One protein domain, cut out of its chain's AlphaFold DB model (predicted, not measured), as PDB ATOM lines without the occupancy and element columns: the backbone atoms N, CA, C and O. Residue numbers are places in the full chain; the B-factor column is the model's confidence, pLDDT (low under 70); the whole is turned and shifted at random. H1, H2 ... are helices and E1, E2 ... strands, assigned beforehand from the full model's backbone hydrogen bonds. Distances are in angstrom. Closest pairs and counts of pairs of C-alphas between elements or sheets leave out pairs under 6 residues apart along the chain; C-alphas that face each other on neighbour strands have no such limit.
ATOM      1  N   PRO A  11     102.588 109.920 125.606       70.06
ATOM      2  CA  PRO A  11     101.522 110.661 124.958       70.06
ATOM      3  C   PRO A  11     102.118 111.715 124.031       70.06
ATOM      4  O   PRO A  11     102.661 112.736 124.457       70.06
ATOM      5  N   HIS A  12     101.978 111.467 122.737       82.06
ATOM      6  CA  HIS A  12     102.557 112.292 121.695       82.06
ATOM      7  C   HIS A  12     101.705 113.507 121.350       82.06
ATOM      8  O   HIS A  12     102.252 114.493 120.857       82.06
ATOM      9  N   ALA A  13     100.402 113.471 121.625       85.75
ATOM     10  CA  ALA A  13      99.584 114.671 121.726       85.75
ATOM     11  C   ALA A  13      98.475 114.512 122.758       85.75
ATOM     12  O   ALA A  13      98.010 113.407 123.027       85.75
ATOM     13  N   GLN A  14      98.045 115.629 123.331       86.25
ATOM     14  CA  GLN A  14      96.993 115.706 124.331       86.25
ATOM     15  C   GLN A  14      96.152 116.951 124.068       86.25
ATOM     16  O   GLN A  14      96.673 118.061 123.960       86.25
ATOM     17  N   LEU A  15      94.846 116.755 123.983       86.06
ATOM     18  CA  LEU A  15      93.843 117.800 123.978       86.06
ATOM     19  C   LEU A  15      93.240 117.885 125.376       86.06
ATOM     20  O   LEU A  15      92.669 116.911 125.871       86.06
ATOM     21  N   ARG A  16      93.372 119.045 126.012       86.12
ATOM     22  CA  ARG A  16      92.847 119.316 127.349       86.12
ATOM     23  C   ARG A  16      91.863 120.474 127.315       86.12
ATOM     24  O   ARG A  16      92.029 121.386 126.518       86.12
ATOM     25  N   ASP A  17      90.859 120.418 128.174       85.31
ATOM     26  CA  ASP A  17      89.927 121.524 128.407       85.31
ATOM     27  C   ASP A  17      90.536 122.589 129.352       85.31
ATOM     28  O   ASP A  17      91.605 122.350 129.924       85.31
ATOM     29  N   ALA A  18      89.853 123.718 129.583       79.50
ATOM     30  CA  ALA A  18      90.248 124.762 130.543       79.50
ATOM     31  C   ALA A  18      90.501 124.212 131.949       79.50
ATOM     32  O   ALA A  18      91.419 124.641 132.642       79.50
ATOM     33  N   GLN A  19      89.724 123.210 132.360       79.81
ATOM     34  CA  GLN A  19      89.893 122.559 133.663       79.81
ATOM     35  C   GLN A  19      91.087 121.588 133.711       79.81
ATOM     36  O   GLN A  19      91.265 120.863 134.687       79.81
ATOM     37  N   GLY A  20      91.880 121.496 132.639       78.00
ATOM     38  CA  GLY A  20      92.964 120.526 132.508       78.00
ATOM     39  C   GLY A  20      92.480 119.092 132.276       78.00
ATOM     40  O   GLY A  20      93.300 118.172 132.238       78.00
ATOM     41  N   LYS A  21      91.167 118.885 132.084       81.56
ATOM     42  CA  LYS A  21      90.592 117.570 131.779       81.56
ATOM     43  C   LYS A  21      91.065 117.116 130.401       81.56
ATOM     44  O   LYS A  21      90.885 117.834 129.422       81.56
ATOM     45  N   LEU A  22      91.621 115.910 130.312       81.81
ATOM     46  CA  LEU A  22      91.979 115.292 129.038       81.81
ATOM     47  C   LEU A  22      90.707 114.970 128.241       81.81
ATOM     48  O   LEU A  22      89.937 114.090 128.617       81.81
ATOM     49  N   LEU A  23      90.497 115.686 127.142       80.75
ATOM     50  CA  LEU A  23      89.422 115.426 126.185       80.75
ATOM     51  C   LEU A  23      89.834 114.321 125.207       80.75
ATOM     52  O   LEU A  23      89.025 113.471 124.842       80.75
ATOM     53  N   GLY A  24      91.112 114.301 124.829       83.31
ATOM     54  CA  GLY A  24      91.666 113.300 123.929       83.31
ATOM     55  C   GLY A  24      93.183 113.310 123.883       83.31
ATOM     56  O   GLY A  24      93.824 114.229 124.383       83.31
ATOM     57  N   GLY A  25      93.772 112.294 123.275       86.00
ATOM     58  CA  GLY A  25      95.207 112.193 123.090       86.00
ATOM     59  C   GLY A  25      95.581 111.245 121.965       86.00
ATOM     60  O   GLY A  25      94.784 110.416 121.541       86.00
ATOM     61  N   ILE A  26      96.803 111.395 121.477       86.12
ATOM     62  CA  ILE A  26      97.407 110.528 120.476       86.12
ATOM     63  C   ILE A  26      98.593 109.840 121.128       86.12
ATOM     64  O   ILE A  26      99.436 110.496 121.747       86.12
ATOM     65  N   VAL A  27      98.675 108.532 120.941       85.69
ATOM     66  CA  VAL A  27      99.813 107.712 121.356       85.69
ATOM     67  C   VAL A  27     100.340 106.944 120.154       85.69
ATOM     68  O   VAL A  27      99.591 106.659 119.224       85.69
ATOM     69  N   PHE A  28     101.629 106.629 120.152       84.06
ATOM     70  CA  PHE A  28     102.233 105.799 119.119       84.06
ATOM     71  C   PHE A  28     102.462 104.414 119.708       84.06
ATOM     72  O   PHE A  28     103.196 104.263 120.685       84.06
ATOM     73  N   LYS A  29     101.788 103.413 119.153       80.12
ATOM     74  CA  LYS A  29     101.821 102.043 119.648       80.12
ATOM     75  C   LYS A  29     101.883 101.084 118.472       80.12
ATOM     76  O   LYS A  29     101.096 101.205 117.547       80.12
ATOM     77  N   ASP A  30     102.812 100.135 118.537       78.00
ATOM     78  CA  ASP A  30     102.958  99.078 117.525       78.00
ATOM     79  C   ASP A  30     103.183  99.605 116.092       78.00
ATOM     80  O   ASP A  30     102.761  99.009 115.111       78.00
ATOM     81  N   GLY A  31     103.830 100.768 115.948       79.62
ATOM     82  CA  GLY A  31     104.014 101.395 114.634       79.62
ATOM     83  C   GLY A  31     102.803 102.193 114.137       79.62
ATOM     84  O   GLY A  31     102.840 102.727 113.028       79.62
ATOM     85  N   GLN A  32     101.746 102.306 114.943       85.00
ATOM     86  CA  GLN A  32     100.505 102.985 114.592       85.00
ATOM     87  C   GLN A  32     100.225 104.152 115.540       85.00
ATOM     88  O   GLN A  32     100.481 104.104 116.746       85.00
ATOM     89  N   TRP A  33      99.655 105.215 114.997       87.12
ATOM     90  CA  TRP A  33      99.144 106.338 115.759       87.12
ATOM     91  C   TRP A  33      97.724 106.051 116.214       87.12
ATOM     92  O   TRP A  33      96.799 105.955 115.414       87.12
ATOM     93  N   VAL A  34      97.536 105.951 117.518       86.38
ATOM     94  CA  VAL A  34      96.261 105.607 118.132       86.38
ATOM     95  C   VAL A  34      95.655 106.855 118.759       86.38
ATOM     96  O   VAL A  34      96.276 107.510 119.599       86.38
ATOM     97  N   LEU A  35      94.430 107.177 118.352       85.12
ATOM     98  CA  LEU A  35      93.630 108.266 118.894       85.12
ATOM     99  C   LEU A  35      92.765 107.747 120.044       85.12
ATOM    100  O   LEU A  35      91.904 106.881 119.868       85.12
ATOM    101  N   GLY A  36      92.967 108.331 121.219       82.88
ATOM    102  CA  GLY A  36      92.116 108.154 122.383       82.88
ATOM    103  C   GLY A  36      91.259 109.389 122.656       82.88
ATOM    104  O   GLY A  36      91.765 110.504 122.632       82.88
ATOM    105  N   LEU A  37      89.979 109.208 122.974       80.00
ATOM    106  CA  LEU A  37      89.095 110.240 123.524       80.00
ATOM    107  C   LEU A  37      88.605 109.785 124.898       80.00
ATOM    108  O   LEU A  37      88.200 108.634 125.050       80.00
ATOM    109  N   ASP A  38      88.672 110.664 125.901       73.44
ATOM    110  CA  ASP A  38      88.242 110.373 127.284       73.44
ATOM    111  C   ASP A  38      88.824 109.037 127.830       73.44
ATOM    112  O   ASP A  38      88.154 108.238 128.476       73.44
ATOM    113  N   GLY A  39      90.088 108.737 127.497       68.81
ATOM    114  CA  GLY A  39      90.775 107.503 127.914       68.81
ATOM    115  C   GLY A  39      90.368 106.227 127.159       68.81
ATOM    116  O   GLY A  39      90.813 105.137 127.520       68.81
ATOM    117  N   ARG A  40      89.553 106.333 126.105       74.50
ATOM    118  CA  ARG A  40      89.170 105.219 125.226       74.50
ATOM    119  C   ARG A  40      89.766 105.386 123.844       74.50
ATOM    120  O   ARG A  40      89.681 106.463 123.275       74.50
ATOM    121  N   ILE A  41      90.302 104.310 123.279       80.12
ATOM    122  CA  ILE A  41      90.733 104.291 121.879       80.12
ATOM    123  C   ILE A  41      89.491 104.369 120.994       80.12
ATOM    124  O   ILE A  41      88.589 103.541 121.122       80.12
ATOM    125  N   VAL A  42      89.451 105.372 120.124       78.31
ATOM    126  CA  VAL A  42      88.348 105.601 119.178       78.31
ATOM    127  C   VAL A  42      88.773 105.401 117.727       78.31
ATOM    128  O   VAL A  42      87.919 105.303 116.853       78.31
ATOM    129  N   GLY A  43      90.078 105.333 117.463       76.69
ATOM    130  CA  GLY A  43      90.611 105.074 116.136       76.69
ATOM    131  C   GLY A  43      92.125 104.922 116.139       76.69
ATOM    132  O   GLY A  43      92.805 105.292 117.097       76.69
ATOM    133  N   GLU A  44      92.641 104.392 115.043       83.31
ATOM    134  CA  GLU A  44      94.063 104.209 114.777       83.31
ATOM    135  C   GLU A  44      94.373 104.630 113.336       83.31
ATOM    136  O   GLU A  44      93.505 104.603 112.463       83.31
ATOM    137  N   SER A  45      95.600 105.071 113.087       82.31
ATOM    138  CA  SER A  45      96.071 105.483 111.770       82.31
ATOM    139  C   SER A  45      97.576 105.281 111.655       82.31
ATOM    140  O   SER A  45      98.308 105.410 112.630       82.31
ATOM    141  N   HIS A  46      98.068 105.019 110.450       82.12
ATOM    142  CA  HIS A  46      99.506 104.915 110.187       82.12
ATOM    143  C   HIS A  46     100.169 106.283 109.956       82.12
ATOM    144  O   HIS A  46     101.388 106.394 110.041       82.12
ATOM    145  N   SER A  47      99.375 107.334 109.728       82.50
ATOM    146  CA  SER A  47      99.867 108.679 109.418       82.50
ATOM    147  C   SER A  47      99.795 109.608 110.629       82.50
ATOM    148  O   SER A  47      98.706 109.931 111.116       82.50
ATOM    149  N   ALA A  48     100.956 110.100 111.069       83.75
ATOM    150  CA  ALA A  48     101.106 111.080 112.151       83.75
ATOM    151  C   ALA A  48     100.383 112.383 111.807       83.75
ATOM    152  O   ALA A  48      99.700 112.999 112.626       83.75
ATOM    153  N   ALA A  49     100.521 112.774 110.548       83.19
ATOM    154  CA  ALA A  49      99.836 113.883 109.930       83.19
ATOM    155  C   ALA A  49      98.319 113.832 110.102       83.19
ATOM    156  O   ALA A  49      97.688 114.808 110.510       83.19
ATOM    157  N   HIS A  50      97.756 112.661 109.811       82.69
ATOM    158  CA  HIS A  50      96.327 112.425 109.789       82.69
ATOM    159  C   HIS A  50      95.741 112.549 111.188       82.69
ATOM    160  O   HIS A  50      94.822 113.338 111.407       82.69
ATOM    161  N   VAL A  51      96.321 111.861 112.172       83.31
ATOM    162  CA  VAL A  51      95.856 111.975 113.561       83.31
ATOM    163  C   VAL A  51      96.029 113.392 114.109       83.31
ATOM    164  O   VAL A  51      95.144 113.884 114.810       83.31
ATOM    165  N   LEU A  52      97.116 114.089 113.753       83.06
ATOM    166  CA  LEU A  52      97.352 115.472 114.162       83.06
ATOM    167  C   LEU A  52      96.274 116.409 113.601       83.06
ATOM    168  O   LEU A  52      95.774 117.262 114.337       83.06
ATOM    169  N   ALA A  53      95.893 116.247 112.333       82.31
ATOM    170  CA  ALA A  53      94.837 117.038 111.710       82.31
ATOM    171  C   ALA A  53      93.461 116.776 112.345       82.31
ATOM    172  O   ALA A  53      92.757 117.738 112.665       82.31
ATOM    173  N   ILE A  54      93.115 115.512 112.643       81.19
ATOM    174  CA  ILE A  54      91.886 115.176 113.388       81.19
ATOM    175  C   ILE A  54      91.877 115.895 114.738       81.19
ATOM    176  O   ILE A  54      90.885 116.526 115.103       81.19
ATOM    177  N   LEU A  55      92.983 115.835 115.482       80.56
ATOM    178  CA  LEU A  55      93.054 116.414 116.819       80.56
ATOM    179  C   LEU A  55      93.016 117.950 116.793       80.56
ATOM    180  O   LEU A  55      92.360 118.559 117.639       80.56
ATOM    181  N   LYS A  56      93.644 118.591 115.797       81.50
ATOM    182  CA  LYS A  56      93.508 120.038 115.552       81.50
ATOM    183  C   LYS A  56      92.065 120.427 115.256       81.50
ATOM    184  O   LYS A  56      91.582 121.407 115.821       81.50
ATOM    185  N   ARG A  57      91.366 119.653 114.422       80.88
ATOM    186  CA  ARG A  57      89.947 119.876 114.122       80.88
ATOM    187  C   ARG A  57      89.081 119.698 115.364       80.88
ATOM    188  O   ARG A  57      88.232 120.541 115.619       80.88
ATOM    189  N   ALA A  58      89.328 118.663 116.165       79.75
ATOM    190  CA  ALA A  58      88.637 118.454 117.435       79.75
ATOM    191  C   ALA A  58      88.862 119.626 118.407       79.75
ATOM    192  O   ALA A  58      87.917 120.084 119.045       79.75
ATOM    193  N   ALA A  59      90.084 120.164 118.472       83.31
ATOM    194  CA  ALA A  59      90.395 121.349 119.267       83.31
ATOM    195  C   ALA A  59      89.676 122.607 118.753       83.31
ATOM    196  O   ALA A  59      89.130 123.372 119.545       83.31
ATOM    197  N   ALA A  60      89.660 122.825 117.435       84.62
ATOM    198  CA  ALA A  60      88.964 123.949 116.814       84.62
ATOM    199  C   ALA A  60      87.444 123.864 117.016       84.62
ATOM    200  O   ALA A  60      86.820 124.862 117.361       84.62
ATOM    201  N   LEU A  61      86.866 122.668 116.869       83.50
ATOM    202  CA  LEU A  61      85.450 122.412 117.118       83.50
ATOM    203  C   LEU A  61      85.092 122.678 118.582       83.50
ATOM    204  O   LEU A  61      84.160 123.427 118.845       83.50
ATOM    205  N   ALA A  62      85.882 122.154 119.524       82.50
ATOM    206  CA  ALA A  62      85.679 122.407 120.946       82.50
ATOM    207  C   ALA A  62      85.696 123.915 121.260       82.50
ATOM    208  O   ALA A  62      84.779 124.407 121.913       82.50
ATOM    209  N   ARG A  63      86.660 124.669 120.707       83.75
ATOM    210  CA  ARG A  63      86.706 126.140 120.828       83.75
ATOM    211  C   ARG A  63      85.488 126.821 120.219       83.75
ATOM    212  O   ARG A  63      84.961 127.754 120.815       83.75
ATOM    213  N   SER A  64      85.024 126.346 119.065       83.19
ATOM    214  CA  SER A  64      83.821 126.867 118.410       83.19
ATOM    215  C   SER A  64      82.551 126.628 119.231       83.19
ATOM    216  O   SER A  64      81.616 127.415 119.134       83.19
ATOM    217  N   GLU A  65      82.510 125.573 120.043       82.31
ATOM    218  CA  GLU A  65      81.421 125.288 120.986       82.31
ATOM    219  C   GLU A  65      81.563 126.054 122.317       82.31
ATOM    220  O   GLU A  65      80.805 125.813 123.254       82.31
ATOM    221  N   GLY A  66      82.536 126.966 122.423       81.44
ATOM    222  CA  GLY A  66      82.808 127.739 123.638       81.44
ATOM    223  C   GLY A  66      83.620 126.983 124.693       81.44
ATOM    224  O   GLY A  66      83.714 127.444 125.828       81.44
ATOM    225  N   ARG A  67      84.211 125.832 124.347       80.44
ATOM    226  CA  ARG A  67      85.098 125.066 125.235       80.44
ATOM    227  C   ARG A  67      86.546 125.489 125.022       80.44
ATOM    228  O   ARG A  67      87.079 125.406 123.915       80.44
ATOM    229  N   GLU A  68      87.216 125.924 126.079       81.12
ATOM    230  CA  GLU A  68      88.641 126.252 126.020       81.12
ATOM    231  C   GLU A  68      89.471 124.983 125.812       81.12
ATOM    232  O   GLU A  68      89.724 124.223 126.740       81.12
ATOM    233  N   ALA A  69      89.906 124.745 124.574       83.12
ATOM    234  CA  ALA A  69      90.674 123.559 124.224       83.12
ATOM    235  C   ALA A  69      92.164 123.890 124.032       83.12
ATOM    236  O   ALA A  69      92.543 124.623 123.111       83.12
ATOM    237  N   THR A  70      93.023 123.316 124.869       84.81
ATOM    238  CA  THR A  70      94.486 123.386 124.775       84.81
ATOM    239  C   THR A  70      95.026 122.119 124.131       84.81
ATOM    240  O   THR A  70      94.905 121.023 124.676       84.81
ATOM    241  N   LEU A  71      95.635 122.274 122.959       84.62
ATOM    242  CA  LEU A  71      96.281 121.191 122.234       84.62
ATOM    243  C   LEU A  71      97.790 121.248 122.471       84.62
ATOM    244  O   LEU A  71      98.432 122.226 122.095       84.62
ATOM    245  N   VAL A  72      98.353 120.184 123.035       83.88
ATOM    246  CA  VAL A  72      99.799 120.005 123.207       83.88
ATOM    247  C   VAL A  72     100.242 118.814 122.373       83.88
ATOM    248  O   VAL A  72      99.633 117.751 122.448       83.88
ATOM    249  N   PHE A  73     101.302 118.972 121.587       82.94
ATOM    250  CA  PHE A  73     101.915 117.894 120.814       82.94
ATOM    251  C   PHE A  73     103.422 117.843 121.067       82.94
ATOM    252  O   PHE A  73     104.075 118.862 121.283       82.94
ATOM    253  N   SER A  74     103.966 116.634 121.043       81.75
ATOM    254  CA  SER A  74     105.386 116.343 121.208       81.75
ATOM    255  C   SER A  74     106.176 116.674 119.942       81.75
ATOM    256  O   SER A  74     105.646 116.670 118.824       81.75
ATOM    257  N   ALA A  75     107.477 116.904 120.117       81.25
ATOM    258  CA  ALA A  75     108.401 117.092 119.004       81.25
ATOM    259  C   ALA A  75     108.415 115.879 118.057       81.25
ATOM    260  O   ALA A  75     108.497 116.068 116.850       81.25
ATOM    261  N   THR A  76     108.247 114.659 118.580       83.38
ATOM    262  CA  THR A  76     108.211 113.420 117.788       83.38
ATOM    263  C   THR A  76     107.036 113.383 116.813       83.38
ATOM    264  O   THR A  76     107.244 113.143 115.627       83.38
ATOM    265  N   LEU A  77     105.810 113.686 117.269       83.62
ATOM    266  CA  LEU A  77     104.636 113.755 116.382       83.62
ATOM    267  C   LEU A  77     104.818 114.835 115.313       83.62
ATOM    268  O   LEU A  77     104.514 114.616 114.143       83.62
ATOM    269  N   ARG A  78     105.335 116.003 115.717       82.69
ATOM    270  CA  ARG A  78     105.610 117.106 114.794       82.69
ATOM    271  C   ARG A  78     106.639 116.701 113.741       82.69
ATOM    272  O   ARG A  78     106.432 116.995 112.570       82.69
ATOM    273  N   ALA A  79     107.717 116.034 114.145       84.56
ATOM    274  CA  ALA A  79     108.754 115.559 113.242       84.56
ATOM    275  C   ALA A  79     108.205 114.513 112.268       84.56
ATOM    276  O   ALA A  79     108.435 114.645 111.074       84.56
ATOM    277  N   ALA A  80     107.414 113.546 112.742       85.94
ATOM    278  CA  ALA A  80     106.790 112.540 111.885       85.94
ATOM    279  C   ALA A  80     105.842 113.172 110.849       85.94
ATOM    280  O   ALA A  80     105.964 112.897 109.658       85.94
ATOM    281  N   ALA A  81     104.975 114.099 111.271       84.50
ATOM    282  CA  ALA A  81     104.108 114.834 110.349       84.50
ATOM    283  C   ALA A  81     104.912 115.681 109.345       84.50
ATOM    284  O   ALA A  81     104.539 115.788 108.180       84.50
ATOM    285  N   HIS A  82     106.031 116.269 109.775       84.06
ATOM    286  CA  HIS A  82     106.925 117.023 108.897       84.06
ATOM    287  C   HIS A  82     107.691 116.117 107.922       84.06
ATOM    288  O   HIS A  82     107.957 116.523 106.795       84.06
ATOM    289  N   GLN A  83     108.043 114.895 108.328       87.38
ATOM    290  CA  GLN A  83     108.641 113.905 107.435       87.38
ATOM    291  C   GLN A  83     107.639 113.424 106.388       87.38
ATOM    292  O   GLN A  83     108.018 113.302 105.231       87.38
ATOM    293  N   GLU A  84     106.371 113.215 106.752       85.00
ATOM    294  CA  GLU A  84     105.315 112.903 105.779       85.00
ATOM    295  C   GLU A  84     105.102 114.052 104.784       85.00
ATOM    296  O   GLU A  84     105.022 113.808 103.581       85.00
ATOM    297  N   ALA A  85     105.076 115.300 105.262       85.69
ATOM    298  CA  ALA A  85     105.000 116.480 104.401       85.69
ATOM    299  C   ALA A  85     106.188 116.529 103.423       85.69
ATOM    300  O   ALA A  85     105.999 116.590 102.207       85.69
ATOM    301  N   ALA A  86     107.410 116.378 103.945       86.62
ATOM    302  CA  ALA A  86     108.634 116.367 103.150       86.62
ATOM    303  C   ALA A  86     108.681 115.201 102.149       86.62
ATOM    304  O   ALA A  86     109.146 115.382 101.027       86.62
ATOM    305  N   ALA A  87     108.156 114.026 102.511       86.88
ATOM    306  CA  ALA A  87     108.051 112.877 101.613       86.88
ATOM    307  C   ALA A  87     107.100 113.136 100.434       86.88
ATOM    308  O   ALA A  87     107.281 112.564  99.362       86.88
ATOM    309  N   GLN A  88     106.115 114.020 100.608       82.12
ATOM    310  CA  GLN A  88     105.231 114.489  99.538       82.12
ATOM    311  C   GLN A  88     105.775 115.724  98.803       82.12
ATOM    312  O   GLN A  88     105.117 116.221  97.892       82.12
ATOM    313  N   GLY A  89     106.954 116.229  99.185       84.81
ATOM    314  CA  GLY A  89     107.506 117.481  98.662       84.81
ATOM    315  C   GLY A  89     106.695 118.716  99.064       84.81
ATOM    316  O   GLY A  89     106.751 119.729  98.374       84.81
ATOM    317  N   LEU A  90     105.913 118.620 100.142       84.88
ATOM    318  CA  LEU A  90     105.060 119.686 100.654       84.88
ATOM    319  C   LEU A  90     105.672 120.293 101.917       84.88
ATOM    320  O   LEU A  90     106.199 119.589 102.780       84.88
ATOM    321  N   ASP A  91     105.529 121.604 102.063       82.19
ATOM    322  CA  ASP A  91     105.763 122.273 103.337       82.19
ATOM    323  C   ASP A  91     104.715 121.861 104.370       82.19
ATOM    324  O   ASP A  91     103.590 121.487 104.041       82.19
ATOM    325  N   PHE A  92     105.064 121.964 105.652       72.25
ATOM    326  CA  PHE A  92     104.161 121.609 106.749       72.25
ATOM    327  C   PHE A  92     102.826 122.373 106.709       72.25
ATOM    328  O   PHE A  92     101.806 121.829 107.127       72.25
ATOM    329  N   ASP A  93     102.835 123.614 106.215       78.56
ATOM    330  CA  ASP A  93     101.634 124.439 106.052       78.56
ATOM    331  C   ASP A  93     100.761 123.918 104.899       78.56
ATOM    332  O   ASP A  93      99.621 123.522 105.120       78.56
ATOM    333  N   GLN A  94     101.356 123.733 103.715       82.38
ATOM    334  CA  GLN A  94     100.698 123.155 102.534       82.38
ATOM    335  C   GLN A  94     100.122 121.766 102.804       82.38
ATOM    336  O   GLN A  94      99.034 121.404 102.359       82.38
ATOM    337  N   PHE A  95     100.864 120.963 103.552       80.62
ATOM    338  CA  PHE A  95     100.445 119.637 103.946       80.62
ATOM    339  C   PHE A  95      99.271 119.673 104.927       80.62
ATOM    340  O   PHE A  95      98.363 118.854 104.814       80.62
ATOM    341  N   GLN A  96      99.239 120.640 105.850       75.12
ATOM    342  CA  GLN A  96      98.071 120.855 106.703       75.12
ATOM    343  C   GLN A  96      96.854 121.317 105.915       75.12
ATOM    344  O   GLN A  96      95.762 120.823 106.184       75.12
ATOM    345  N   GLU A  97      97.024 122.237 104.969       80.44
ATOM    346  CA  GLU A  97      95.936 122.702 104.106       80.44
ATOM    347  C   GLU A  97      95.383 121.556 103.264       80.44
ATOM    348  O   GLU A  97      94.170 121.349 103.227       80.44
ATOM    349  N   LYS A  98      96.263 120.741 102.673       80.75
ATOM    350  CA  LYS A  98      95.883 119.532 101.943       80.75
ATOM    351  C   LYS A  98      95.124 118.555 102.839       80.75
ATOM    352  O   LYS A  98      94.049 118.111 102.457       80.75
ATOM    353  N   LEU A  99      95.618 118.268 104.045       75.31
ATOM    354  CA  LEU A  99      94.922 117.381 104.980       75.31
ATOM    355  C   LEU A  99      93.570 117.932 105.427       75.31
ATOM    356  O   LEU A  99      92.602 117.181 105.530       75.31
ATOM    357  N   ALA A 100      93.486 119.233 105.694       73.62
ATOM    358  CA  ALA A 100      92.231 119.887 106.029       73.62
ATOM    359  C   ALA A 100      91.244 119.816 104.854       73.62
ATOM    360  O   ALA A 100      90.063 119.552 105.074       73.62
ATOM    361  N   ALA A 101      91.725 119.985 103.620       76.19
ATOM    362  CA  ALA A 101      90.932 119.835 102.407       76.19
ATOM    363  C   ALA A 101      90.472 118.383 102.192       76.19
ATOM    364  O   ALA A 101      89.294 118.170 101.929       76.19
ATOM    365  N   GLU A 102      91.345 117.388 102.377       72.56
ATOM    366  CA  GLU A 102      91.000 115.959 102.291       72.56
ATOM    367  C   GLU A 102      89.986 115.542 103.367       72.56
ATOM    368  O   GLU A 102      89.111 114.723 103.106       72.56
TER     369      GLU A 102
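What this domain is: This is residues 11 to 102 of the 111 residues of an uncharacterized protein of Arenimonas sp (UniProt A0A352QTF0). One twisted antiparallel sheet of five strands has the long helix H1 running along one face, with the other face bare. H2 leads off from the sheet's end of E5 and passes the first turns of H1, and H3 folds back over H1 on the side away from the sheet. The printed part has 92 residues, with five named strands and three named helices in the order E1 E2 E3 E4 H1 E5 H2 H3; the sheet's order is E4 E3 E2 E1 E5. The class is mixed, helices and strands. The whole is compact, with a radius of gyration of the C-alphas of 12.9 A and spans of 39 by 30 by 21 A.

How they stand to each other: E1, residues 11 to 16, E2, residues 22 to 29, E3, residues 32 to 37, and E4, residues 40 to 45, form a meander, each strand the antiparallel neighbour of the one before and each successive pair a hairpin. Within hydrogen-bond range are N 15 and O 24 of E1 and E2, 2.8 A, N 34 and O 27 of E3 and E2, 2.8 A, and N 35 and O 43 of E3 and E4, 2.8 A. H1, residues 48 to 64, is on the sheet at a height of 8.7 A, over E2 and, only just, with 3 C-alphas, over E1. It runs along the strands, at 1 degrees to E2 on the local plane. E5, residues 70 to 73, is the antiparallel neighbour of E1, with N 14 and O 72 at 2.8 A. H2, residues 75 to 87, touches H1 at a steep tilt of 64 degrees, opposite ways; the closest C-alphas are those of Ala 49 and Ala 81, 4.4 A. H1 and H2 on one face of the sheet make two layers. H3, residues 92 to 102, is not on the sheet. It touches H1 about perpendicular, at 74 degrees, the closest C-alphas being those of Ala 53 and Leu 99, 6.7 A. H3 also touches H2 about perpendicular, at 78 degrees, with the C-alphas of Ala 85 and Phe 95 closest, 5.6 A. The helix packing is mostly crossed. In H1, H2 and H3 every O i to N i+4 pair is within hydrogen-bond range.

Where its parts are: E1 begins at C-alpha 11, (101.522, 110.661, 124.958), and spans 12.5 A. E2 spans 19.0 A, E3 16.2 A, E4 15.1 A and E5 10.1 A. H1 begins at C-alpha 48, (101.106, 111.080, 112.151), and spans 24.2 A; H2 spans 17.9 A. H3 spans 15.0 A and ends at C-alpha 102, (91.000, 115.959, 102.291).

The domain as a whole: The C-alphas of Gln 19 and Gly 89 are the two farthest apart, 39.5 A. The printed part has no cut, and each link between successive elements is tight. Mean pLDDT of the printed part is 81.8, with residue 39 under 70.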